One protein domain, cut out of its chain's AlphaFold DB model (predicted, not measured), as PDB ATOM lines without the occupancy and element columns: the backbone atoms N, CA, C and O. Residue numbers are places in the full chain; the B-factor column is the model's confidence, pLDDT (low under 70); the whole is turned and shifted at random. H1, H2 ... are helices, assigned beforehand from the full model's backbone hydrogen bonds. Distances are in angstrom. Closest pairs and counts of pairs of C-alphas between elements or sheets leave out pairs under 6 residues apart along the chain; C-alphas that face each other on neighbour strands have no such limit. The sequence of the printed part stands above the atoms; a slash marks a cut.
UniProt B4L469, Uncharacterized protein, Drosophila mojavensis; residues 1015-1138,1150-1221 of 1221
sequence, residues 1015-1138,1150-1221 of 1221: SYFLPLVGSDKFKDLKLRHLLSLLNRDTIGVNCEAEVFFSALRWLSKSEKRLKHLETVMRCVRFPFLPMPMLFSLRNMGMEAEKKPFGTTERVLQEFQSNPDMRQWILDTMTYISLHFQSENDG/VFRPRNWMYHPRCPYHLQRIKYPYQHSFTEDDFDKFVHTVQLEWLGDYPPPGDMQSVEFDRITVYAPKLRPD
ATOM      1  N   SER A1015     187.931 253.124 169.173       82.75
ATOM      2  CA  SER A1015     188.747 253.910 170.108       82.75
ATOM      3  C   SER A1015     190.200 254.091 169.656       82.75
ATOM      4  O   SER A1015     190.849 255.062 170.040       82.75
ATOM      5  N   TYR A1016     190.715 253.195 168.811       85.69
ATOM      6  CA  TYR A1016     192.056 253.288 168.232       85.69
ATOM      7  C   TYR A1016     192.147 254.277 167.053       85.69
ATOM      8  O   TYR A1016     193.243 254.514 166.554       85.69
ATOM      9  N   PHE A1017     191.044 254.905 166.619       89.69
ATOM     10  CA  PHE A1017     191.056 255.870 165.510       89.69
ATOM     11  C   PHE A1017     192.021 257.048 165.748       89.69
ATOM     12  O   PHE A1017     192.913 257.281 164.935       89.69
ATOM     13  N   LEU A1018     191.910 257.752 166.879       88.56
ATOM     14  CA  LEU A1018     192.773 258.898 167.203       88.56
ATOM     15  C   LEU A1018     194.279 258.544 167.309       88.56
ATOM     16  O   LEU A1018     195.086 259.194 166.638       88.56
ATOM     17  N   PRO A1019     194.714 257.507 168.058       87.25
ATOM     18  CA  PRO A1019     196.128 257.114 168.083       87.25
ATOM     19  C   PRO A1019     196.617 256.516 166.751       87.25
ATOM     20  O   PRO A1019     197.813 256.593 166.448       87.25
ATOM     21  N   LEU A1020     195.725 255.962 165.920       88.94
ATOM     22  CA  LEU A1020     196.040 255.591 164.541       88.94
ATOM     23  C   LEU A1020     196.348 256.838 163.696       88.94
ATOM     24  O   LEU A1020     197.400 256.855 163.057       88.94
ATOM     25  N   VAL A1021     195.507 257.880 163.740       88.75
ATOM     26  CA  VAL A1021     195.686 259.151 162.998       88.75
ATOM     27  C   VAL A1021     197.056 259.777 163.244       88.75
ATOM     28  O   VAL A1021     197.699 260.253 162.304       88.75
ATOM     29  N   GLY A1022     197.552 259.731 164.482       84.56
ATOM     30  CA  GLY A1022     198.888 260.229 164.806       84.56
ATOM     31  C   GLY A1022     200.013 259.560 164.010       84.56
ATOM     32  O   GLY A1022     200.999 260.218 163.680       84.56
ATOM     33  N   SER A1023     199.851 258.276 163.671       87.31
ATOM     34  CA  SER A1023     200.887 257.409 163.103       87.31
ATOM     35  C   SER A1023     200.976 257.485 161.578       87.31
ATOM     36  O   SER A1023     199.982 257.679 160.876       87.31
ATOM     37  N   ASP A1024     202.164 257.225 161.032       85.81
ATOM     38  CA  ASP A1024     202.365 257.203 159.579       85.81
ATOM     39  C   ASP A1024     201.549 256.109 158.876       85.81
ATOM     40  O   ASP A1024     201.133 256.301 157.737       85.81
ATOM     41  N   LYS A1025     201.168 255.035 159.588       86.62
ATOM     42  CA  LYS A1025     200.257 253.999 159.070       86.62
ATOM     43  C   LYS A1025     198.901 254.552 158.629       86.62
ATOM     44  O   LYS A1025     198.320 254.021 157.688       86.62
ATOM     45  N   PHE A1026     198.400 255.609 159.272       88.25
ATOM     46  CA  PHE A1026     197.194 256.306 158.823       88.25
ATOM     47  C   PHE A1026     197.469 257.135 157.566       88.25
ATOM     48  O   PHE A1026     196.719 257.058 156.594       88.25
ATOM     49  N   LYS A1027     198.593 257.865 157.539       85.50
ATOM     50  CA  LYS A1027     199.043 258.621 156.358       85.50
ATOM     51  C   LYS A1027     199.259 257.694 155.151       85.50
ATOM     52  O   LYS A1027     199.065 258.129 154.017       85.50
ATOM     53  N   ASP A1028     199.612 256.430 155.361       88.06
ATOM     54  CA  ASP A1028     199.834 255.422 154.317       88.06
ATOM     55  C   ASP A1028     198.552 254.793 153.743       88.06
ATOM     56  O   ASP A1028     198.607 254.199 152.664       88.06
ATOM     57  N   LEU A1029     197.391 254.957 154.392       88.38
ATOM     58  CA  LEU A1029     196.131 254.356 153.937       88.38
ATOM     59  C   LEU A1029     195.761 254.763 152.502       88.38
ATOM     60  O   LEU A1029     195.880 255.926 152.103       88.38
ATOM     61  N   LYS A1030     195.241 253.798 151.734       89.12
ATOM     62  CA  LYS A1030     194.637 254.040 150.414       89.12
ATOM     63  C   LYS A1030     193.288 254.752 150.566       89.12
ATOM     64  O   LYS A1030     192.552 254.463 151.509       89.12
ATOM     65  N   LEU A1031     192.929 255.598 149.594       88.56
ATOM     66  CA  LEU A1031     191.709 256.422 149.612       88.56
ATOM     67  C   LEU A1031     190.445 255.632 149.997       88.56
ATOM     68  O   LEU A1031     189.738 256.044 150.906       88.56
ATOM     69  N   ARG A1032     190.198 254.465 149.380       88.62
ATOM     70  CA  ARG A1032     189.020 253.620 149.679       88.62
ATOM     71  C   ARG A1032     188.875 253.270 151.170       88.62
ATOM     72  O   ARG A1032     187.771 253.272 151.700       88.62
ATOM     73  N   HIS A1033     189.995 253.017 151.849       88.56
ATOM     74  CA  HIS A1033     190.023 252.610 153.255       88.56
ATOM     75  C   HIS A1033     189.899 253.808 154.184       88.56
ATOM     76  O   HIS A1033     189.236 253.714 155.212       88.56
ATOM     77  N   LEU A1034     190.467 254.952 153.789       90.75
ATOM     78  CA  LEU A1034     190.231 256.222 154.468       90.75
ATOM     79  C   LEU A1034     188.748 256.609 154.408       90.75
ATOM     80  O   LEU A1034     188.180 256.937 155.440       90.75
ATOM     81  N   LEU A1035     188.106 256.540 153.237       90.25
ATOM     82  CA  LEU A1035     186.685 256.872 153.080       90.25
ATOM     83  C   LEU A1035     185.793 255.907 153.886       90.25
ATOM     84  O   LEU A1035     184.926 256.361 154.627       90.25
ATOM     85  N   SER A1036     186.062 254.594 153.826       87.94
ATOM     86  CA  SER A1036     185.397 253.576 154.664       87.94
ATOM     87  C   SER A1036     185.540 253.880 156.166       87.94
ATOM     88  O   SER A1036     184.580 253.765 156.925       87.94
ATOM     89  N   LEU A1037     186.716 254.322 156.620       89.69
ATOM     90  CA  LEU A1037     186.961 254.682 158.019       89.69
ATOM     91  C   LEU A1037     186.292 256.014 158.420       89.69
ATOM     92  O   LEU A1037     185.605 256.063 159.435       89.69
ATOM     93  N   LEU A1038     186.445 257.078 157.623       89.50
ATOM     94  CA  LEU A1038     185.942 258.425 157.931       89.50
ATOM     95  C   LEU A1038     184.424 258.581 157.757       89.50
ATOM     96  O   LEU A1038     183.844 259.491 158.345       89.50
ATOM     97  N   ASN A1039     183.749 257.738 156.973       88.81
ATOM     98  CA  ASN A1039     182.296 257.842 156.798       88.81
ATOM     99  C   ASN A1039     181.512 257.356 158.041       88.81
ATOM    100  O   ASN A1039     180.440 257.880 158.346       88.81
ATOM    101  N   ARG A1040     182.074 256.395 158.790       85.69
ATOM    102  CA  ARG A1040     181.414 255.655 159.880       85.69
ATOM    103  C   ARG A1040     181.035 256.497 161.103       85.69
ATOM    104  O   ARG A1040     181.812 257.303 161.609       85.69
ATOM    105  N   ASP A1041     179.863 256.202 161.655       85.44
ATOM    106  CA  ASP A1041     179.335 256.745 162.915       85.44
ATOM    107  C   ASP A1041     180.031 256.181 164.165       85.44
ATOM    108  O   ASP A1041     179.940 256.765 165.242       85.44
ATOM    109  N   THR A1042     180.719 255.043 164.028       83.19
ATOM    110  CA  THR A1042     181.304 254.252 165.123       83.19
ATOM    111  C   THR A1042     182.742 254.621 165.492       83.19
ATOM    112  O   THR A1042     183.273 254.034 166.434       83.19
ATOM    113  N   ILE A1043     183.385 255.558 164.781       87.56
ATOM    114  CA  ILE A1043     184.755 255.989 165.100       87.56
ATOM    115  C   ILE A1043     184.803 256.734 166.437       87.56
ATOM    116  O   ILE A1043     183.990 257.618 166.705       87.56
ATOM    117  N   GLY A1044     185.774 256.375 167.274       83.38
ATOM    118  CA  GLY A1044     185.956 256.949 168.599       83.38
ATOM    119  C   GLY A1044     186.647 258.305 168.525       83.38
ATOM    120  O   GLY A1044     187.875 258.369 168.503       83.38
ATOM    121  N   VAL A1045     185.848 259.370 168.496       84.88
ATOM    122  CA  VAL A1045     186.287 260.775 168.504       84.88
ATOM    123  C   VAL A1045     185.548 261.559 169.586       84.88
ATOM    124  O   VAL A1045     184.390 261.270 169.878       84.88
ATOM    125  N   ASN A1046     186.195 262.568 170.156       83.44
ATOM    126  CA  ASN A1046     185.576 263.565 171.024       83.44
ATOM    127  C   ASN A1046     184.647 264.484 170.212       83.44
ATOM    128  O   ASN A1046     183.552 264.824 170.653       83.44
ATOM    129  N   CYS A1047     185.062 264.910 169.013       85.06
ATOM    130  CA  CYS A1047     184.271 265.830 168.187       85.06
ATOM    131  C   CYS A1047     184.599 265.747 166.690       85.06
ATOM    132  O   CYS A1047     185.650 265.255 166.283       85.06
ATOM    133  N   GLU A1048     183.721 266.294 165.846       89.38
ATOM    134  CA  GLU A1048     183.909 266.278 164.386       89.38
ATOM    135  C   GLU A1048     185.140 267.078 163.917       89.38
ATOM    136  O   GLU A1048     185.695 266.799 162.855       89.38
ATOM    137  N   ALA A1049     185.620 268.036 164.718       87.12
ATOM    138  CA  ALA A1049     186.840 268.785 164.416       87.12
ATOM    139  C   ALA A1049     188.084 267.877 164.380       87.12
ATOM    140  O   ALA A1049     188.954 268.068 163.533       87.12
ATOM    141  N   GLU A1050     188.143 266.833 165.213       88.69
ATOM    142  CA  GLU A1050     189.205 265.821 165.143       88.69
ATOM    143  C   GLU A1050     189.151 265.038 163.823       88.69
ATOM    144  O   GLU A1050     190.191 264.742 163.236       88.69
ATOM    145  N   VAL A1051     187.950 264.743 163.310       91.19
ATOM    146  CA  VAL A1051     187.753 264.086 162.003       91.19
ATOM    147  C   VAL A1051     188.238 264.994 160.866       91.19
ATOM    148  O   VAL A1051     188.903 264.525 159.942       91.19
ATOM    149  N   PHE A1052     187.982 266.302 160.962       90.00
ATOM    150  CA  PHE A1052     188.482 267.301 160.015       90.00
ATOM    151  C   PHE A1052     190.019 267.410 160.025       90.00
ATOM    152  O   PHE A1052     190.644 267.310 158.968       90.00
ATOM    153  N   PHE A1053     190.654 267.531 161.197       88.56
ATOM    154  CA  PHE A1053     192.122 267.535 161.290       88.56
ATOM    155  C   PHE A1053     192.734 266.201 160.820       88.56
ATOM    156  O   PHE A1053     193.763 266.194 160.143       88.56
ATOM    157  N   SER A1054     192.064 265.071 161.072       90.50
ATOM    158  CA  SER A1054     192.451 263.757 160.532       90.50
ATOM    159  C   SER A1054     192.422 263.731 158.997       90.50
ATOM    160  O   SER A1054     193.355 263.230 158.368       90.50
ATOM    161  N   ALA A1055     191.389 264.309 158.376       91.31
ATOM    162  CA  ALA A1055     191.297 264.443 156.922       91.31
ATOM    163  C   ALA A1055     192.437 265.310 156.352       91.31
ATOM    164  O   ALA A1055     193.124 264.878 155.420       91.31
ATOM    165  N   LEU A1056     192.705 266.482 156.948       88.00
ATOM    166  CA  LEU A1056     193.826 267.353 156.561       88.00
ATOM    167  C   LEU A1056     195.177 266.620 156.633       88.00
ATOM    168  O   LEU A1056     195.950 266.671 155.677       88.00
ATOM    169  N   ARG A1057     195.432 265.881 157.722       88.62
ATOM    170  CA  ARG A1057     196.672 265.116 157.962       88.62
ATOM    171  C   ARG A1057     196.914 263.995 156.943       88.62
ATOM    172  O   ARG A1057     198.061 263.621 156.700       88.62
ATOM    173  N   TRP A1058     195.861 263.439 156.339       90.88
ATOM    174  CA  TRP A1058     196.008 262.475 155.241       90.88
ATOM    175  C   TRP A1058     196.247 263.164 153.891       90.88
ATOM    176  O   TRP A1058     197.069 262.698 153.093       90.88
ATOM    177  N   LEU A1059     195.541 264.270 153.635       87.00
ATOM    178  CA  LEU A1059     195.638 265.046 152.396       87.00
ATOM    179  C   LEU A1059     197.011 265.716 152.240       87.00
ATOM    180  O   LEU A1059     197.571 265.699 151.144       87.00
ATOM    181  N   SER A1060     197.592 266.228 153.329       84.62
ATOM    182  CA  SER A1060     198.870 266.953 153.314       84.62
ATOM    183  C   SER A1060     200.068 266.116 152.845       84.62
ATOM    184  O   SER A1060     201.049 266.682 152.368       84.62
ATOM    185  N   LYS A1061     199.993 264.773 152.895       81.75
ATOM    186  CA  LYS A1061     201.107 263.878 152.516       81.75
ATOM    187  C   LYS A1061     201.561 264.029 151.053       81.75
ATOM    188  O   LYS A1061     202.707 263.716 150.744       81.75
ATOM    189  N   SER A1062     200.678 264.400 150.120       76.81
ATOM    190  CA  SER A1062     201.042 264.486 148.697       76.81
ATOM    191  C   SER A1062     200.043 265.298 147.882       76.81
ATOM    192  O   SER A1062     198.843 265.046 147.950       76.81
ATOM    193  N   GLU A1063     200.541 266.165 146.998       72.69
ATOM    194  CA  GLU A1063     199.735 266.944 146.044       72.69
ATOM    195  C   GLU A1063     198.756 266.087 145.227       72.69
ATOM    196  O   GLU A1063     197.623 266.494 144.972       72.69
ATOM    197  N   LYS A1064     199.137 264.848 144.876       79.44
ATOM    198  CA  LYS A1064     198.257 263.920 144.142       79.44
ATOM    199  C   LYS A1064     196.968 263.586 144.911       79.44
ATOM    200  O   LYS A1064     195.983 263.217 144.281       79.44
ATOM    201  N   ARG A1065     196.953 263.744 146.243       83.56
ATOM    202  CA  ARG A1065     195.775 263.550 147.107       83.56
ATOM    203  C   ARG A1065     194.855 264.766 147.173       83.56
ATOM    204  O   ARG A1065     193.678 264.581 147.459       83.56
ATOM    205  N   LEU A1066     195.336 265.970 146.849       81.81
ATOM    206  CA  LEU A1066     194.503 267.183 146.786       81.81
ATOM    207  C   LEU A1066     193.382 267.041 145.742       81.81
ATOM    208  O   LEU A1066     192.293 267.567 145.933       81.81
ATOM    209  N   LYS A1067     193.588 266.219 144.702       85.12
ATOM    210  CA  LYS A1067     192.544 265.819 143.737       85.12
ATOM    211  C   LYS A1067     191.346 265.089 144.363       85.12
ATOM    212  O   LYS A1067     190.305 264.989 143.730       85.12
ATOM    213  N   HIS A1068     191.486 264.574 145.585       85.44
ATOM    214  CA  HIS A1068     190.431 263.901 146.346       85.44
ATOM    215  C   HIS A1068     189.951 264.734 147.548       85.44
ATOM    216  O   HIS A1068     189.221 264.215 148.390       85.44
ATOM    217  N   LEU A1069     190.354 266.009 147.640       86.75
ATOM    218  CA  LEU A1069     190.000 266.928 148.727       86.75
ATOM    219  C   LEU A1069     188.489 266.967 148.974       86.75
ATOM    220  O   LEU A1069     188.055 266.751 150.100       86.75
ATOM    221  N   GLU A1070     187.697 267.173 147.923       86.25
ATOM    222  CA  GLU A1070     186.235 267.207 148.006       86.25
ATOM    223  C   GLU A1070     185.665 265.858 148.485       86.25
ATOM    224  O   GLU A1070     184.890 265.814 149.437       86.25
ATOM    225  N   THR A1071     186.117 264.739 147.906       88.81
ATOM    226  CA  THR A1071     185.666 263.384 148.268       88.81
ATOM    227  C   THR A1071     185.948 263.046 149.734       88.81
ATOM    228  O   THR A1071     185.099 262.468 150.407       88.81
ATOM    229  N   VAL A1072     187.130 263.416 150.241       89.69
ATOM    230  CA  VAL A1072     187.535 263.175 151.634       89.69
ATOM    231  C   VAL A1072     186.817 264.134 152.587       89.69
ATOM    232  O   VAL A1072     186.333 263.707 153.634       89.69
ATOM    233  N   MET A1073     186.681 265.413 152.224       89.06
ATOM    234  CA  MET A1073     185.956 266.391 153.039       89.06
ATOM    235  C   MET A1073     184.458 266.085 153.116       89.06
ATOM    236  O   MET A1073     183.863 266.320 154.162       89.06
ATOM    237  N   ARG A1074     183.851 265.480 152.083       87.75
ATOM    238  CA  ARG A1074     182.449 265.009 152.097       87.75
ATOM    239  C   ARG A1074     182.165 263.914 153.138       87.75
ATOM    240  O   ARG A1074     180.998 263.695 153.455       87.75
ATOM    241  N   CYS A1075     183.191 263.283 153.723       87.69
ATOM    242  CA  CYS A1075     183.041 262.412 154.896       87.69
ATOM    243  C   CYS A1075     182.968 263.171 156.235       87.69
ATOM    244  O   CYS A1075     182.566 262.572 157.232       87.69
ATOM    245  N   VAL A1076     183.349 264.453 156.287       89.06
ATOM    246  CA  VAL A1076     183.295 265.300 157.492       89.06
ATOM    247  C   VAL A1076     181.899 265.910 157.632       89.06
ATOM    248  O   VAL A1076     181.332 266.462 156.690       89.06
ATOM    249  N   ARG A1077     181.321 265.840 158.831       88.81
ATOM    250  CA  ARG A1077     179.952 266.293 159.121       88.81
ATOM    251  C   ARG A1077     179.948 267.763 159.538       88.81
ATOM    252  O   ARG A1077     179.689 268.087 160.691       88.81
ATOM    253  N   PHE A1078     180.222 268.650 158.577       86.62
ATOM    254  CA  PHE A1078     180.322 270.108 158.761       86.62
ATOM    255  C   PHE A1078     179.274 270.749 159.712       86.62
ATOM    256  O   PHE A1078     179.688 271.561 160.540       86.62
ATOM    257  N   PRO A1079     177.977 270.359 159.720       85.06
ATOM    258  CA  PRO A1079     176.977 270.841 160.693       85.06
ATOM    259  C   PRO A1079     177.264 270.582 162.184       85.06
ATOM    260  O   PRO A1079     176.584 271.149 163.039       85.06
ATOM    261  N   PHE A1080     178.246 269.733 162.503       85.00
ATOM    262  CA  PHE A1080     178.700 269.427 163.863       85.00
ATOM    263  C   PHE A1080     180.139 269.892 164.147       85.00
ATOM    264  O   PHE A1080     180.687 269.571 165.202       85.00
ATOM    265  N   LEU A1081     180.752 270.665 163.242       87.19
ATOM    266  CA  LEU A1081     181.976 271.404 163.554       87.19
ATOM    267  C   LEU A1081     181.662 272.591 164.487       87.19
ATOM    268  O   LEU A1081     180.557 273.137 164.439       87.19
ATOM    269  N   PRO A1082     182.614 273.036 165.326       85.62
ATOM    270  CA  PRO A1082     182.415 274.213 166.161       85.62
ATOM    271  C   PRO A1082     182.210 275.486 165.338       85.62
ATOM    272  O   PRO A1082     182.944 275.747 164.385       85.62
ATOM    273  N   MET A1083     181.280 276.345 165.756       83.62
ATOM    274  CA  MET A1083     181.027 277.624 165.084       83.62
ATOM    275  C   MET A1083     182.279 278.516 164.981       83.62
ATOM    276  O   MET A1083     182.524 279.027 163.888       83.62
ATOM    277  N   PRO A1084     183.135 278.666 166.020       82.62
ATOM    278  CA  PRO A1084     184.396 279.402 165.885       82.62
ATOM    279  C   PRO A1084     185.320 278.814 164.809       82.62
ATOM    280  O   PRO A1084     185.988 279.562 164.098       82.62
ATOM    281  N   MET A1085     185.316 277.488 164.644       83.81
ATOM    282  CA  MET A1085     186.097 276.799 163.618       83.81
ATOM    283  C   MET A1085     185.531 277.060 162.220       83.81
ATOM    284  O   MET A1085     186.300 277.373 161.322       83.81
ATOM    285  N   LEU A1086     184.206 277.030 162.029       84.12
ATOM    286  CA  LEU A1086     183.569 277.373 160.747       84.12
ATOM    287  C   LEU A1086     183.844 278.832 160.335       84.12
ATOM    288  O   LEU A1086     184.203 279.089 159.184       84.12
ATOM    289  N   PHE A1087     183.771 279.784 161.275       81.88
ATOM    290  CA  PHE A1087     184.190 281.172 161.032       81.88
ATOM    291  C   PHE A1087     185.689 281.282 160.702       81.88
ATOM    292  O   PHE A1087     186.059 282.069 159.832       81.88
ATOM    293  N   SER A1088     186.548 280.488 161.350       79.38
ATOM    294  CA  SER A1088     187.986 280.451 161.058       79.38
ATOM    295  C   SER A1088     188.269 279.871 159.670       79.38
ATOM    296  O   SER A1088     188.984 280.489 158.891       79.38
ATOM    297  N   LEU A1089     187.643 278.749 159.297       80.62
ATOM    298  CA  LEU A1089     187.791 278.097 157.988       80.62
ATOM    299  C   LEU A1089     187.300 278.963 156.822       80.62
ATOM    300  O   LEU A1089     187.846 278.874 155.725       80.62
ATOM    301  N   ARG A1090     186.326 279.852 157.054       76.75
ATOM    302  CA  ARG A1090     185.920 280.882 156.085       76.75
ATOM    303  C   ARG A1090     187.008 281.943 155.833       76.75
ATOM    304  O   ARG A1090     187.012 282.550 154.766       76.75
ATOM    305  N   ASN A1091     187.943 282.139 156.765       69.44
ATOM    306  CA  ASN A1091     188.964 283.197 156.715       69.44
ATOM    307  C   ASN A1091     190.409 282.665 156.510       69.44
ATOM    308  O   ASN A1091     191.253 283.381 155.971       69.44
ATOM    309  N   MET A1092     190.696 281.421 156.912       60.09
ATOM    310  CA  MET A1092     191.999 280.741 156.822       60.09
ATOM    311  C   MET A1092     192.368 280.346 155.383       60.09
ATOM    312  O   MET A1092     192.093 279.234 154.941       60.09
ATOM    313  N   GLY A1093     193.028 281.258 154.671       54.44
ATOM    314  CA  GLY A1093     193.506 281.055 153.295       54.44
ATOM    315  C   GLY A1093     193.661 282.349 152.490       54.44
ATOM    316  O   GLY A1093     194.273 282.336 151.427       54.44
ATOM    317  N   MET A1094     193.192 283.480 153.033       51.31
ATOM    318  CA  MET A1094     193.410 284.824 152.478       51.31
ATOM    319  C   MET A1094     194.846 285.358 152.660       51.31
ATOM    320  O   MET A1094     195.178 286.402 152.100       51.31
ATOM    321  N   GLU A1095     195.705 284.679 153.429       48.22
ATOM    322  CA  GLU A1095     197.116 285.058 153.580       48.22
ATOM    323  C   GLU A1095     197.953 284.506 152.415       48.22
ATOM    324  O   GLU A1095     197.997 283.303 152.162       48.22
ATOM    325  N   ALA A1096     198.610 285.409 151.683       42.75
ATOM    326  CA  ALA A1096     199.161 285.155 150.349       42.75
ATOM    327  C   ALA A1096     200.465 284.323 150.306       42.75
ATOM    328  O   ALA A1096     201.109 284.230 149.257       42.75
ATOM    329  N   GLU A1097     200.885 283.727 151.423       50.34
ATOM    330  CA  GLU A1097     202.159 283.014 151.518       50.34
ATOM    331  C   GLU A1097     202.037 281.552 151.067       50.34
ATOM    332  O   GLU A1097     201.395 280.714 151.702       50.34
ATOM    333  N   LYS A1098     202.710 281.220 149.958       48.59
ATOM    334  CA  LYS A1098     202.844 279.845 149.451       48.59
ATOM    335  C   LYS A1098     203.843 279.052 150.305       48.59
ATOM    336  O   LYS A1098     204.977 278.816 149.892       48.59
ATOM    337  N   LYS A1099     203.413 278.668 151.507       52.31
ATOM    338  CA  LYS A1099     204.149 277.783 152.423       52.31
ATOM    339  C   LYS A1099     204.383 276.394 151.791       52.31
ATOM    340  O   LYS A1099     203.627 276.000 150.897       52.31
ATOM    341  N   PRO A1100     205.450 275.674 152.189       50.00
ATOM    342  CA  PRO A1100     205.925 274.489 151.474       50.00
ATOM    343  C   PRO A1100     204.936 273.314 151.469       50.00
ATOM    344  O   PRO A1100     204.091 273.152 152.350       50.00
ATOM    345  N   PHE A1101     205.085 272.452 150.462       49.12
ATOM    346  CA  PHE A1101     204.317 271.215 150.334       49.12
ATOM    347  C   PHE A1101     204.562 270.286 151.536       49.12
ATOM    348  O   PHE A1101     205.695 270.124 151.985       49.12
ATOM    349  N   GLY A1102     203.491 269.674 152.048       53.91
ATOM    350  CA  GLY A1102     203.502 268.870 153.279       53.91
ATOM    351  C   GLY A1102     202.751 269.512 154.453       53.91
ATOM    352  O   GLY A1102     202.306 268.797 155.347       53.91
ATOM    353  N   THR A1103     202.548 270.834 154.443       64.62
ATOM    354  CA  THR A1103     201.816 271.554 155.501       64.62
ATOM    355  C   THR A1103     200.298 271.508 155.279       64.62
ATOM    356  O   THR A1103     199.809 271.716 154.166       64.62
ATOM    357  N   THR A1104     199.527 271.284 156.346       67.19
ATOM    358  CA  THR A1104     198.048 271.335 156.366       67.19
ATOM    359  C   THR A1104     197.487 272.682 155.919       67.19
ATOM    360  O   THR A1104     196.479 272.728 155.219       67.19
ATOM    361  N   GLU A1105     198.188 273.773 156.222       69.19
ATOM    362  CA  GLU A1105     197.870 275.127 155.768       69.19
ATOM    363  C   GLU A1105     197.767 275.233 154.233       69.19
ATOM    364  O   GLU A1105     196.904 275.949 153.723       69.19
ATOM    365  N   ARG A1106     198.547 274.450 153.464       71.69
ATOM    366  CA  ARG A1106     198.378 274.398 152.002       71.69
ATOM    367  C   ARG A1106     197.081 273.691 151.603       71.69
ATOM    368  O   ARG A1106     196.419 274.132 150.671       71.69
ATOM    369  N   VAL A1107     196.681 272.640 152.321       77.25
ATOM    370  CA  VAL A1107     195.389 271.964 152.104       77.25
ATOM    371  C   VAL A1107     194.228 272.928 152.385       77.25
ATOM    372  O   VAL A1107     193.253 272.932 151.637       77.25
ATOM    373  N   LEU A1108     194.358 273.795 153.398       79.12
ATOM    374  CA  LEU A1108     193.397 274.869 153.685       79.12
ATOM    375  C   LEU A1108     193.343 275.932 152.569       79.12
ATOM    376  O   LEU A1108     192.250 276.334 152.183       79.12
ATOM    377  N   GLN A1109     194.480 276.326 151.982       77.12
ATOM    378  CA  GLN A1109     194.505 277.225 150.814       77.12
ATOM    379  C   GLN A1109     193.780 276.628 149.590       77.12
ATOM    380  O   GLN A1109     193.020 277.333 148.927       77.12
ATOM    381  N   GLU A1110     193.960 275.338 149.291       76.44
ATOM    382  CA  GLU A1110     193.240 274.663 148.189       76.44
ATOM    383  C   GLU A1110     191.737 274.524 148.491       76.44
ATOM    384  O   GLU A1110     190.887 274.761 147.632       76.44
ATOM    385  N   PHE A1111     191.401 274.206 149.744       81.44
ATOM    386  CA  PHE A1111     190.031 274.128 150.257       81.44
ATOM    387  C   PHE A1111     189.304 275.475 150.175       81.44
ATOM    388  O   PHE A1111     188.145 275.513 149.770       81.44
ATOM    389  N   GLN A1112     189.989 276.585 150.465       79.38
ATOM    390  CA  GLN A1112     189.464 277.925 150.206       79.38
ATOM    391  C   GLN A1112     189.427 278.287 148.723       79.38
ATOM    392  O   GLN A1112     188.583 279.090 148.336       79.38
ATOM    393  N   SER A1113     190.310 277.739 147.886       81.00
ATOM    394  CA  SER A1113     190.347 278.043 146.448       81.00
ATOM    395  C   SER A1113     189.145 277.449 145.704       81.00
ATOM    396  O   SER A1113     188.585 278.107 144.822       81.00
ATOM    397  N   ASN A1114     188.697 276.255 146.102       83.25
ATOM    398  CA  ASN A1114     187.524 275.586 145.539       83.25
ATOM    399  C   ASN A1114     186.205 276.347 145.872       83.25
ATOM    400  O   ASN A1114     185.940 276.628 147.044       83.25
ATOM    401  N   PRO A1115     185.360 276.692 144.875       82.44
ATOM    402  CA  PRO A1115     184.117 277.436 145.099       82.44
ATOM    403  C   PRO A1115     183.040 276.632 145.836       82.44
ATOM    404  O   PRO A1115     182.359 277.191 146.695       82.44
ATOM    405  N   ASP A1116     182.916 275.343 145.544       84.75
ATOM    406  CA  ASP A1116     181.882 274.456 146.081       84.75
ATOM    407  C   ASP A1116     182.118 274.197 147.573       84.75
ATOM    408  O   ASP A1116     181.187 274.228 148.377       84.75
ATOM    409  N   MET A1117     183.387 274.059 147.975       84.44
ATOM    410  CA  MET A1117     183.782 273.960 149.382       84.44
ATOM    411  C   MET A1117     183.471 275.251 150.154       84.44
ATOM    412  O   MET A1117     182.957 275.182 151.272       84.44
ATOM    413  N   ARG A1118     183.703 276.435 149.561       84.31
ATOM    414  CA  ARG A1118     183.287 277.718 150.165       84.31
ATOM    415  C   ARG A1118     181.766 277.806 150.313       84.31
ATOM    416  O   ARG A1118     181.292 278.230 151.366       84.31
ATOM    417  N   GLN A1119     181.011 277.400 149.291       85.94
ATOM    418  CA  GLN A1119     179.548 277.407 149.329       85.94
ATOM    419  C   GLN A1119     179.017 276.447 150.402       85.94
ATOM    420  O   GLN A1119     178.188 276.844 151.216       85.94
ATOM    421  N   TRP A1120     179.573 275.236 150.501       85.12
ATOM    422  CA  TRP A1120     179.152 274.238 151.485       85.12
ATOM    423  C   TRP A1120     179.353 274.701 152.943       85.12
ATOM    424  O   TRP A1120     178.535 274.380 153.811       85.12
ATOM    425  N   ILE A1121     180.373 275.522 153.229       87.19
ATOM    426  CA  ILE A1121     180.523 276.189 154.537       87.19
ATOM    427  C   ILE A1121     179.381 277.187 154.777       87.19
ATOM    428  O   ILE A1121     178.798 277.190 155.860       87.19
ATOM    429  N   LEU A1122     179.036 278.022 153.790       85.50
ATOM    430  CA  LEU A1122     177.957 279.012 153.914       85.50
ATOM    431  C   LEU A1122     176.586 278.343 154.097       85.50
ATOM    432  O   LEU A1122     175.820 278.749 154.975       85.50
ATOM    433  N   ASP A1123     176.314 277.278 153.346       85.81
ATOM    434  CA  ASP A1123     175.109 276.456 153.486       85.81
ATOM    435  C   ASP A1123     175.058 275.789 154.870       85.81
ATOM    436  O   ASP A1123     174.023 275.812 155.534       85.81
ATOM    437  N   THR A1124     176.191 275.271 155.361       86.94
ATOM    438  CA  THR A1124     176.318 274.703 156.714       86.94
ATOM    439  C   THR A1124     176.033 275.742 157.797       86.94
ATOM    440  O   THR A1124     175.257 275.484 158.715       86.94
ATOM    441  N   MET A1125     176.641 276.929 157.715       85.75
ATOM    442  CA  MET A1125     176.426 278.000 158.694       85.75
ATOM    443  C   MET A1125     174.967 278.480 158.682       85.75
ATOM    444  O   MET A1125     174.406 278.785 159.738       85.75
ATOM    445  N   THR A1126     174.333 278.483 157.506       85.56
ATOM    446  CA  THR A1126     172.901 278.770 157.343       85.56
ATOM    447  C   THR A1126     172.044 277.674 157.979       85.56
ATOM    448  O   THR A1126     171.156 277.990 158.768       85.56
ATOM    449  N   TYR A1127     172.352 276.395 157.737       85.94
ATOM    450  CA  TYR A1127     171.687 275.250 158.369       85.94
ATOM    451  C   TYR A1127     171.766 275.315 159.901       85.94
ATOM    452  O   TYR A1127     170.734 275.216 160.559       85.94
ATOM    453  N   ILE A1128     172.954 275.544 160.475       84.38
ATOM    454  CA  ILE A1128     173.136 275.647 161.936       84.38
ATOM    455  C   ILE A1128     172.313 276.814 162.507       84.38
ATOM    456  O   ILE A1128     171.699 276.680 163.565       84.38
ATOM    457  N   SER A1129     172.264 277.945 161.793       83.44
ATOM    458  CA  SER A1129     171.494 279.122 162.213       83.44
ATOM    459  C   SER A1129     169.986 278.849 162.219       83.44
ATOM    460  O   SER A1129     169.313 279.183 163.191       83.44
ATOM    461  N   LEU A1130     169.467 278.193 161.173       80.31
ATOM    462  CA  LEU A1130     168.056 277.804 161.062       80.31
ATOM    463  C   LEU A1130     167.667 276.727 162.088       80.31
ATOM    464  O   LEU A1130     166.612 276.831 162.709       80.31
ATOM    465  N   HIS A1131     168.526 275.724 162.304       77.69
ATOM    466  CA  HIS A1131     168.310 274.670 163.300       77.69
ATOM    467  C   HIS A1131     168.181 275.275 164.700       77.69
ATOM    468  O   HIS A1131     167.169 275.077 165.370       77.69
ATOM    469  N   PHE A1132     169.153 276.104 165.097       76.00
ATOM    470  CA  PHE A1132     169.146 276.750 166.406       76.00
ATOM    471  C   PHE A1132     167.964 277.714 166.590       76.00
ATOM    472  O   PHE A1132     167.436 277.808 167.693       76.00
ATOM    473  N   GLN A1133     167.499 278.400 165.541       73.12
ATOM    474  CA  GLN A1133     166.254 279.180 165.606       73.12
ATOM    475  C   GLN A1133     165.055 278.262 165.892       73.12
ATOM    476  O   GLN A1133     164.393 278.430 166.913       73.12
ATOM    477  N   SER A1134     164.868 277.199 165.099       65.19
ATOM    478  CA  SER A1134     163.754 276.255 165.282       65.19
ATOM    479  C   SER A1134     163.733 275.544 166.648       65.19
ATOM    480  O   SER A1134     162.659 275.227 167.154       65.19
ATOM    481  N   GLU A1135     164.893 275.336 167.282       65.62
ATOM    482  CA  GLU A1135     164.993 274.779 168.640       65.62
ATOM    483  C   GLU A1135     164.629 275.785 169.747       65.62
ATOM    484  O   GLU A1135     164.156 275.373 170.806       65.62
ATOM    485  N   ASN A1136     164.844 277.088 169.527       61.38
ATOM    486  CA  ASN A1136     164.501 278.138 170.495       61.38
ATOM    487  C   ASN A1136     163.043 278.598 170.370       61.38
ATOM    488  O   ASN A1136     162.403 278.857 171.389       61.38
ATOM    489  N   ASP A1137     162.525 278.697 169.142       57.56
ATOM    490  CA  ASP A1137     161.191 279.246 168.870       57.56
ATOM    491  C   ASP A1137     160.063 278.276 169.271       57.56
ATOM    492  O   ASP A1137     158.933 278.694 169.514       57.56
ATOM    493  N   GLY A1138     160.361 276.975 169.391       53.59
ATOM    494  CA  GLY A1138     159.485 275.960 169.994       53.59
ATOM    495  C   GLY A1138     158.227 275.591 169.196       53.59
ATOM    496  O   GLY A1138     157.538 274.632 169.553       53.59
ATOM    497  N   VAL A1150     168.685 265.090 157.248       59.22
ATOM    498  CA  VAL A1150     168.827 265.031 158.708       59.22
ATOM    499  C   VAL A1150     170.204 264.471 159.048       59.22
ATOM    500  O   VAL A1150     170.424 263.258 159.060       59.22
ATOM    501  N   PHE A1151     171.154 265.366 159.302       66.69
ATOM    502  CA  PHE A1151     172.481 264.995 159.771       66.69
ATOM    503  C   PHE A1151     172.377 264.385 161.175       66.69
ATOM    504  O   PHE A1151     171.687 264.920 162.041       66.69
ATOM    505  N   ARG A1152     173.083 263.274 161.415       70.19
ATOM    506  CA  ARG A1152     173.220 262.658 162.745       70.19
ATOM    507  C   ARG A1152     174.652 262.829 163.266       70.19
ATOM    508  O   ARG A1152     175.589 262.650 162.474       70.19
ATOM    509  N   PRO A1153     174.855 263.175 164.552       76.25
ATOM    510  CA  PRO A1153     176.187 263.177 165.149       76.25
ATOM    511  C   PRO A1153     176.755 261.750 165.166       76.25
ATOM    512  O   PRO A1153     176.011 260.777 165.037       76.25
ATOM    513  N   ARG A1154     178.076 261.619 165.311       81.56
ATOM    514  CA  ARG A1154     178.719 260.310 165.523       81.56
ATOM    515  C   ARG A1154     178.575 259.878 166.984       81.56
ATOM    516  O   ARG A1154     178.184 260.674 167.838       81.56
ATOM    517  N   ASN A1155     178.974 258.645 167.279       76.38
ATOM    518  CA  ASN A1155     179.080 258.125 168.641       76.38
ATOM    519  C   ASN A1155     180.286 258.752 169.366       76.38
ATOM    520  O   ASN A1155     181.321 258.111 169.544       76.38
ATOM    521  N   TRP A1156     180.168 260.028 169.741       78.94
ATOM    522  CA  TRP A1156     181.243 260.773 170.391       78.94
ATOM    523  C   TRP A1156     181.587 260.213 171.780       78.94
ATOM    524  O   TRP A1156     180.708 259.856 172.571       78.94
ATOM    525  N   MET A1157     182.885 260.162 172.073       76.44
ATOM    526  CA  MET A1157     183.451 259.632 173.312       76.44
ATOM    527  C   MET A1157     184.212 260.731 174.048       76.44
ATOM    528  O   MET A1157     185.068 261.386 173.462       76.44
ATOM    529  N   TYR A1158     183.958 260.887 175.342       74.19
ATOM    530  CA  TYR A1158     184.696 261.804 176.196       74.19
ATOM    531  C   TYR A1158     186.002 261.156 176.677       74.19
ATOM    532  O   TYR A1158     185.971 260.114 177.339       74.19
ATOM    533  N   HIS A1159     187.141 261.793 176.388       72.06
ATOM    534  CA  HIS A1159     188.433 261.437 176.974       72.06
ATOM    535  C   HIS A1159     188.839 262.441 178.077       72.06
ATOM    536  O   HIS A1159     189.088 263.605 177.757       72.06
ATOM    537  N   PRO A1160     188.998 262.029 179.354       67.38
ATOM    538  CA  PRO A1160     189.333 262.915 180.483       67.38
ATOM    539  C   PRO A1160     190.628 263.718 180.330       67.38
ATOM    540  O   PRO A1160     190.825 264.724 181.006       67.38
ATOM    541  N   ARG A1161     191.527 263.266 179.448       69.38
ATOM    542  CA  ARG A1161     192.825 263.897 179.160       69.38
ATOM    543  C   ARG A1161     192.795 264.779 177.902       69.38
ATOM    544  O   ARG A1161     193.837 265.280 177.489       69.38
ATOM    545  N   CYS A1162     191.631 264.953 177.270       75.88
ATOM    546  CA  CYS A1162     191.454 265.868 176.144       75.88
ATOM    547  C   CYS A1162     191.321 267.316 176.662       75.88
ATOM    548  O   CYS A1162     190.362 267.613 177.375       75.88
ATOM    549  N   PRO A1163     192.241 268.240 176.324       68.44
ATOM    550  CA  PRO A1163     192.296 269.558 176.962       68.44
ATOM    551  C   PRO A1163     191.218 270.542 176.474       68.44
ATOM    552  O   PRO A1163     191.000 271.567 177.114       68.44
ATOM    553  N   TYR A1164     190.558 270.254 175.348       73.38
ATOM    554  CA  TYR A1164     189.570 271.132 174.704       73.38
ATOM    555  C   TYR A1164     188.141 270.571 174.694       73.38
ATOM    556  O   TYR A1164     187.234 271.208 174.154       73.38
ATOM    557  N   HIS A1165     187.921 269.390 175.274       70.31
ATOM    558  CA  HIS A1165     186.628 268.717 175.244       70.31
ATOM    559  C   HIS A1165     185.915 268.761 176.602       70.31
ATOM    560  O   HIS A1165     186.537 268.700 177.662       70.31
ATOM    561  N   LEU A1166     184.586 268.873 176.571       66.06
ATOM    562  CA  LEU A1166     183.733 268.987 177.754       66.06
ATOM    563  C   LEU A1166     182.799 267.779 177.822       66.06
ATOM    564  O   LEU A1166     182.165 267.446 176.825       66.06
ATOM    565  N   GLN A1167     182.655 267.182 179.008       60.03
ATOM    566  CA  GLN A1167     181.818 265.993 179.256       60.03
ATOM    567  C   GLN A1167     180.343 266.180 178.839       60.03
ATOM    568  O   GLN A1167     179.654 265.218 178.507       60.03
ATOM    569  N   ARG A1168     179.881 267.437 178.825       59.94
ATOM    570  CA  ARG A1168     178.555 267.874 178.383       59.94
ATOM    571  C   ARG A1168     178.719 269.005 177.375       59.94
ATOM    572  O   ARG A1168     179.188 270.089 177.730       59.94
ATOM    573  N   ILE A1169     178.317 268.764 176.134       68.06
ATOM    574  CA  ILE A1169     178.414 269.733 175.035       68.06
ATOM    575  C   ILE A1169     177.022 270.288 174.724       68.06
ATOM    576  O   ILE A1169     176.026 269.570 174.796       68.06
ATOM    577  N   LYS A1170     176.951 271.570 174.358       68.12
ATOM    578  CA  LYS A1170     175.714 272.237 173.933       68.12
ATOM    579  C   LYS A1170     175.808 272.644 172.471       68.12
ATOM    580  O   LYS A1170     176.858 273.118 172.042       68.12
ATOM    581  N   TYR A1171     174.712 272.465 171.743       71.31
ATOM    582  CA  TYR A1171     174.553 272.952 170.378       71.31
ATOM    583  C   TYR A1171     174.124 274.438 170.384       71.31
ATOM    584  O   TYR A1171     173.384 274.834 171.288       71.31
ATOM    585  N   PRO A1172     174.573 275.269 169.422       71.38
ATOM    586  CA  PRO A1172     175.659 275.018 168.475       71.38
ATOM    587  C   PRO A1172     177.018 274.967 169.189       71.38
ATOM    588  O   PRO A1172     177.257 275.698 170.149       71.38
ATOM    589  N   TYR A1173     177.926 274.109 168.721       78.06
ATOM    590  CA  TYR A1173     179.174 273.826 169.433       78.06
ATOM    591  C   TYR A1173     180.156 275.011 169.406       78.06
ATOM    592  O   TYR A1173     180.390 275.621 168.362       78.06
ATOM    593  N   GLN A1174     180.755 275.324 170.561       73.88
ATOM    594  CA  GLN A1174     181.605 276.514 170.757       73.88
ATOM    595  C   GLN A1174     183.060 276.204 171.150       73.88
ATOM    596  O   GLN A1174     183.843 277.133 171.323       73.88
ATOM    597  N   HIS A1175     183.444 274.932 171.307       75.19
ATOM    598  CA  HIS A1175     184.815 274.582 171.693       75.19
ATOM    599  C   HIS A1175     185.801 274.894 170.554       75.19
ATOM    600  O   HIS A1175     185.585 274.502 169.412       75.19
ATOM    601  N   SER A1176     186.884 275.607 170.857       70.88
ATOM    602  CA  SER A1176     187.905 276.015 169.886       70.88
ATOM    603  C   SER A1176     189.284 275.550 170.338       70.88
ATOM    604  O   SER A1176     189.685 275.851 171.461       70.88
ATOM    605  N   PHE A1177     190.010 274.864 169.459       79.38
ATOM    606  CA  PHE A1177     191.376 274.393 169.687       79.38
ATOM    607  C   PHE A1177     192.200 274.510 168.402       79.38
ATOM    608  O   PHE A1177     191.637 274.622 167.311       79.38
ATOM    609  N   THR A1178     193.526 274.537 168.537       81.56
ATOM    610  CA  THR A1178     194.450 274.645 167.398       81.56
ATOM    611  C   THR A1178     194.898 273.271 166.896       81.56
ATOM    612  O   THR A1178     194.734 272.263 167.586       81.56
ATOM    613  N   GLU A1179     195.505 273.222 165.706       79.62
ATOM    614  CA  GLU A1179     196.140 271.995 165.202       79.62
ATOM    615  C   GLU A1179     197.257 271.513 166.147       79.62
ATOM    616  O   GLU A1179     197.332 270.322 166.437       79.62
ATOM    617  N   ASP A1180     198.032 272.427 166.744       82.25
ATOM    618  CA  ASP A1180     199.028 272.086 167.768       82.25
ATOM    619  C   ASP A1180     198.393 271.371 168.975       82.25
ATOM    620  O   ASP A1180     198.997 270.476 169.564       82.25
ATOM    621  N   ASP A1181     197.189 271.772 169.392       83.50
ATOM    622  CA  ASP A1181     196.483 271.155 170.525       83.50
ATOM    623  C   ASP A1181     195.899 269.787 170.160       83.50
ATOM    624  O   ASP A1181     195.895 268.877 170.994       83.50
ATOM    625  N   PHE A1182     195.469 269.621 168.906       86.88
ATOM    626  CA  PHE A1182     195.126 268.318 168.343       86.88
ATOM    627  C   PHE A1182     196.341 267.383 168.352       86.88
ATOM    628  O   PHE A1182     196.248 266.282 168.889       86.88
ATOM    629  N   ASP A1183     197.495 267.828 167.847       85.44
ATOM    630  CA  ASP A1183     198.697 266.994 167.753       85.44
ATOM    631  C   ASP A1183     199.289 266.637 169.128       85.44
ATOM    632  O   ASP A1183     199.658 265.483 169.358       85.44
ATOM    633  N   LYS A1184     199.288 267.571 170.096       86.19
ATOM    634  CA  LYS A1184     199.631 267.284 171.508       86.19
ATOM    635  C   LYS A1184     198.733 266.193 172.100       86.19
ATOM    636  O   LYS A1184     199.218 265.286 172.786       86.19
ATOM    637  N   PHE A1185     197.422 266.281 171.860       86.25
ATOM    638  CA  PHE A1185     196.457 265.313 172.374       86.25
ATOM    639  C   PHE A1185     196.620 263.942 171.704       86.25
ATOM    640  O   PHE A1185     196.746 262.935 172.398       86.25
ATOM    641  N   VAL A1186     196.720 263.904 170.373       86.56
ATOM    642  CA  VAL A1186     196.961 262.679 169.602       86.56
ATOM    643  C   VAL A1186     198.255 261.994 170.050       86.56
ATOM    644  O   VAL A1186     198.237 260.790 170.301       86.56
ATOM    645  N   HIS A1187     199.348 262.737 170.248       84.88
ATOM    646  CA  HIS A1187     200.606 262.189 170.766       84.88
ATOM    647  C   HIS A1187     200.459 261.602 172.185       84.88
ATOM    648  O   HIS A1187     200.977 260.521 172.461       84.88
ATOM    649  N   THR A1188     199.707 262.260 173.078       85.44
ATOM    650  CA  THR A1188     199.388 261.716 174.415       85.44
ATOM    651  C   THR A1188     198.639 260.381 174.314       85.44
ATOM    652  O   THR A1188     199.067 259.391 174.911       85.44
ATOM    653  N   VAL A1189     197.587 260.301 173.492       84.25
ATOM    654  CA  VAL A1189     196.819 259.055 173.308       84.25
ATOM    655  C   VAL A1189     197.667 257.971 172.620       84.25
ATOM    656  O   VAL A1189     197.534 256.790 172.931       84.25
ATOM    657  N   GLN A1190     198.613 258.325 171.744       84.44
ATOM    658  CA  GLN A1190     199.559 257.353 171.177       84.44
ATOM    659  C   GLN A1190     200.482 256.711 172.218       84.44
ATOM    660  O   GLN A1190     200.754 255.512 172.116       84.44
ATOM    661  N   LEU A1191     200.938 257.467 173.221       81.94
ATOM    662  CA  LEU A1191     201.735 256.929 174.329       81.94
ATOM    663  C   LEU A1191     200.909 255.991 175.224       81.94
ATOM    664  O   LEU A1191     201.415 254.974 175.693       81.94
ATOM    665  N   GLU A1192     199.625 256.283 175.420       78.69
ATOM    666  CA  GLU A1192     198.703 255.406 176.156       78.69
ATOM    667  C   GLU A1192     198.449 254.090 175.400       78.69
ATOM    668  O   GLU A1192     198.416 253.013 175.995       78.69
ATOM    669  N   TRP A1193     198.388 254.153 174.068       77.75
ATOM    670  CA  TRP A1193     198.243 253.001 173.172       77.75
ATOM    671  C   TRP A1193     199.577 252.333 172.778       77.75
ATOM    672  O   TRP A1193     199.690 251.726 171.706       77.75
ATOM    673  N   LEU A1194     200.588 252.367 173.657       70.38
ATOM    674  CA  LEU A1194     201.805 251.551 173.520       70.38
ATOM    675  C   LEU A1194     201.488 250.041 173.551       70.38
ATOM    676  O   LEU A1194     202.002 249.291 172.718       70.38
ATOM    677  N   GLY A1195     200.589 249.604 174.441       67.56
ATOM    678  CA  GLY A1195     200.098 248.218 174.520       67.56
ATOM    679  C   GLY A1195     199.205 247.814 173.339       67.56
ATOM    680  O   GLY A1195     198.733 248.665 172.592       67.56
ATOM    681  N   ASP A1196     198.984 246.514 173.127       67.94
ATOM    682  CA  ASP A1196     198.128 246.008 172.031       67.94
ATOM    683  C   ASP A1196     196.625 245.979 172.365       67.94
ATOM    684  O   ASP A1196     195.800 245.878 171.459       67.94
ATOM    685  N   TYR A1197     196.278 246.114 173.644       64.69
ATOM    686  CA  TYR A1197     194.908 246.192 174.156       64.69
ATOM    687  C   TYR A1197     194.533 247.652 174.473       64.69
ATOM    688  O   TYR A1197     195.437 248.446 174.748       64.69
ATOM    689  N   PRO A1198     193.236 248.021 174.463       64.75
ATOM    690  CA  PRO A1198     192.800 249.338 174.923       64.75
ATOM    691  C   PRO A1198     193.227 249.592 176.382       64.75
ATOM    692  O   PRO A1198     193.167 248.665 177.198       64.75
ATOM    693  N   PRO A1199     193.633 250.825 176.741       64.19
ATOM    694  CA  PRO A1199     193.926 251.175 178.126       64.19
ATOM    695  C   PRO A1199     192.647 251.085 178.984       64.19
ATOM    696  O   PRO A1199     191.579 251.515 178.537       64.19
ATOM    697  N   PRO A1200     192.712 250.527 180.206       49.25
ATOM    698  CA  PRO A1200     191.521 250.308 181.021       49.25
ATOM    699  C   PRO A1200     190.982 251.610 181.638       49.25
ATOM    700  O   PRO A1200     191.694 252.291 182.371       49.25
ATOM    701  N   GLY A1201     189.692 251.886 181.425       55.34
ATOM    702  CA  GLY A1201     188.861 252.685 182.341       55.34
ATOM    703  C   GLY A1201     188.581 254.155 181.998       55.34
ATOM    704  O   GLY A1201     187.611 254.689 182.528       55.34
ATOM    705  N   ASP A1202     189.348 254.804 181.117       50.19
ATOM    706  CA  ASP A1202     189.264 256.274 180.972       50.19
ATOM    707  C   ASP A1202     188.213 256.792 179.962       50.19
ATOM    708  O   ASP A1202     187.823 257.951 180.052       50.19
ATOM    709  N   MET A1203     187.717 255.994 179.009       53.72
ATOM    710  CA  MET A1203     186.760 256.477 177.988       53.72
ATOM    711  C   MET A1203     185.299 256.430 178.460       53.72
ATOM    712  O   MET A1203     184.794 255.368 178.820       53.72
ATOM    713  N   GLN A1204     184.598 257.568 178.387       51.09
ATOM    714  CA  GLN A1204     183.175 257.704 178.737       51.09
ATOM    715  C   GLN A1204     182.325 258.089 177.513       51.09
ATOM    716  O   GLN A1204     182.831 258.655 176.545       51.09
ATOM    717  N   SER A1205     181.019 257.820 177.540       49.19
ATOM    718  CA  SER A1205     180.072 258.339 176.539       49.19
ATOM    719  C   SER A1205     179.771 259.821 176.782       49.19
ATOM    720  O   SER A1205     179.529 260.204 177.926       49.19
ATOM    721  N   VAL A1206     179.723 260.643 175.728       52.56
ATOM    722  CA  VAL A1206     179.331 262.063 175.832       52.56
ATOM    723  C   VAL A1206     177.839 262.199 176.161       52.56
ATOM    724  O   VAL A1206     176.998 261.588 175.501       52.56
ATOM    725  N   GLU A1207     177.493 263.059 177.126       45.75
ATOM    726  CA  GLU A1207     176.098 263.441 177.382       45.75
ATOM    727  C   GLU A1207     175.686 264.653 176.527       45.75
ATOM    728  O   GLU A1207     176.165 265.776 176.717       45.75
ATOM    729  N   PHE A1208     174.749 264.434 175.598       47.88
ATOM    730  CA  PHE A1208     174.101 265.499 174.830       47.88
ATOM    731  C   PHE A1208     172.930 266.102 175.619       47.88
ATOM    732  O   PHE A1208     172.003 265.403 176.029       47.88
ATOM    733  N   ASP A1209     172.952 267.419 175.822       36.50
ATOM    734  CA  ASP A1209     171.972 268.119 176.656       36.50
ATOM    735  C   ASP A1209     170.713 268.511 175.854       36.50
ATOM    736  O   ASP A1209     170.767 269.392 175.000       36.50
ATOM    737  N   ARG A1210     169.568 267.893 176.180       31.08
ATOM    738  CA  ARG A1210     168.201 268.252 175.726       31.08
ATOM    739  C   ARG A1210     167.816 268.062 174.246       31.08
ATOM    740  O   ARG A1210     166.758 268.549 173.862       31.08
ATOM    741  N   ILE A1211     168.538 267.268 173.452       34.81
ATOM    742  CA  ILE A1211     168.023 266.794 172.148       34.81
ATOM    743  C   ILE A1211     167.535 265.343 172.275       34.81
ATOM    744  O   ILE A1211     168.324 264.399 172.289       34.81
ATOM    745  N   THR A1212     166.217 265.141 172.351       32.66
ATOM    746  CA  THR A1212     165.589 263.805 172.376       32.66
ATOM    747  C   THR A1212     165.465 263.216 170.968       32.66
ATOM    748  O   THR A1212     164.363 263.075 170.442       32.66
ATOM    749  N   VAL A1213     166.598 262.872 170.346       29.05
ATOM    750  CA  VAL A1213     166.642 262.232 169.016       29.05
ATOM    751  C   VAL A1213     167.551 260.999 169.024       29.05
ATOM    752  O   VAL A1213     168.756 261.089 168.827       29.05
ATOM    753  N   TYR A1214     166.931 259.832 169.216       31.98
ATOM    754  CA  TYR A1214     167.335 258.523 168.677       31.98
ATOM    755  C   TYR A1214     168.840 258.204 168.545       31.98
ATOM    756  O   TYR A1214     169.305 257.805 167.475       31.98
ATOM    757  N   ALA A1215     169.567 258.238 169.662       23.83
ATOM    758  CA  ALA A1215     170.676 257.310 169.865       23.83
ATOM    759  C   ALA A1215     170.085 255.950 170.296       23.83
ATOM    760  O   ALA A1215     169.576 255.852 171.420       23.83
ATOM    761  N   PRO A1216     170.084 254.898 169.450       25.47
ATOM    762  CA  PRO A1216     169.708 253.569 169.910       25.47
ATOM    763  C   PRO A1216     170.737 253.119 170.950       25.47
ATOM    764  O   PRO A1216     171.936 253.073 170.670       25.47
ATOM    765  N   LYS A1217     170.274 252.785 172.158       25.91
ATOM    766  CA  LYS A1217     171.119 252.164 173.184       25.91
ATOM    767  C   LYS A1217     171.490 250.756 172.721       25.91
ATOM    768  O   LYS A1217     170.789 249.800 173.044       25.91
ATOM    769  N   LEU A1218     172.573 250.648 171.951       28.11
ATOM    770  CA  LEU A1218     173.235 249.376 171.682       28.11
ATOM    771  C   LEU A1218     173.548 248.728 173.031       28.11
ATOM    772  O   LEU A1218     174.290 249.291 173.841       28.11
ATOM    773  N   ARG A1219     172.921 247.579 173.286       22.41
ATOM    774  CA  ARG A1219     173.247 246.751 174.444       22.41
ATOM    775  C   ARG A1219     174.679 246.221 174.274       22.41
ATOM    776  O   ARG A1219     175.125 246.048 173.138       22.41
ATOM    777  N   PRO A1220     175.417 246.000 175.371       30.42
ATOM    778  CA  PRO A1220     176.619 245.191 175.317       30.42
ATOM    779  C   PRO A1220     176.215 243.719 175.165       30.42
ATOM    780  O   PRO A1220     175.773 243.104 176.136       30.42
ATOM    781  N   ASP A1221     176.383 243.205 173.947       29.66
ATOM    782  CA  ASP A1221     176.474 241.775 173.628       29.66
ATOM    783  C   ASP A1221     177.966 241.358 173.551       29.66
ATOM    784  O   ASP A1221     178.786 242.150 173.007       29.66
TER     785      ASP A1221
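This is residues 1015 to 1138 and 1150 to 1221 of the 1221 residues of an uncharacterized protein of Drosophila mojavensis (UniProt B4L469). A cluster of mostly short helices surrounds H4, which sits in the middle, while the long helix H9 makes one side of the body with H7 running beside it the opposite way. H10 meets one side of H4 with its first residues, 1179 to 1182, and runs on from there to pack on H1, and two long unnamed stretches, residues 1150 to 1178 and 1193 to 1221, run over the side of the body away from H5 and H8; residues 1216 to 1221 stick out. The printed part has 196 residues with ten named helices, H1 to H10 along the chain, and no named strand. The class is all helix, though helices hold 96 residues, under half. It is compact, with a radius of gyration of the C-alphas of 17.1 A and spans of 50 by 48 by 29 A.

H9, residues 1115 to 1137, is the longest helix, 33.1 A from C-alpha 1115 at (184.117, 277.436, 145.099) to C-alpha 1137 at (161.191, 279.246, 168.870). Before it come H7, residues 1083 to 1091, and H8, residues 1104 to 1113, of 14.2 A. H4, residues 1048 to 1059, is 16.8 A long. H1 spans residues 1017 to 1022, H2 1024 to 1027, H3 1031 to 1039, H5 1063 to 1066 and H6 1069 to 1073. H10, residues 1179 to 1192, is 20.0 A long and ends at (198.703, 255.406, 176.156).

H9, with residues 1118 to 1125 alone, touches H7 at a shallow tilt of 26 degrees, opposite ways; the closest C-alphas, Leu 1086 and Ile 1121, are 7.0 A apart. H8 and H9 only just touch, with 3 pairs of C-alphas within 8 A, and only at the corner, closest at Gln 1112 and Arg 1118, 6.2 A. H8 and H4 touch only at their ends, about perpendicular at 84 degrees, with C-alphas 1056 and 1104 closest at 5.8 A. H4 is the hub; it also touches H6, closest at Ala 1055 and Val 1072, 6.6 A, and only just touches H2 and H10, with 3 pairs within 8 A each. H10 touches H1, closest at Pro 1019 and Gln 1190, 4.6 A. H3 is close to H4 but not clearly touching, at 7.2 A; H5 likewise, at 5.5 A. Every O i to N i+4 pair is within hydrogen-bond range in H1, H3, H4, H6, H8, H9 and H10; H7 has 4 of 5, and H2 and H5 are too short for one.

The farthest C-alphas, of Ala 1096 and Asp 1221, are 54.2 A apart. Residues 1139 to 1149 are not printed; the gap from C-alpha 1138 to 1150 is 18.3 A. Of the links printed whole, H7 to H8 is long. Mean pLDDT of the printed part is 74.2; 57 residues are under 70, among them 1091 to 1105 and 1195 to 1221.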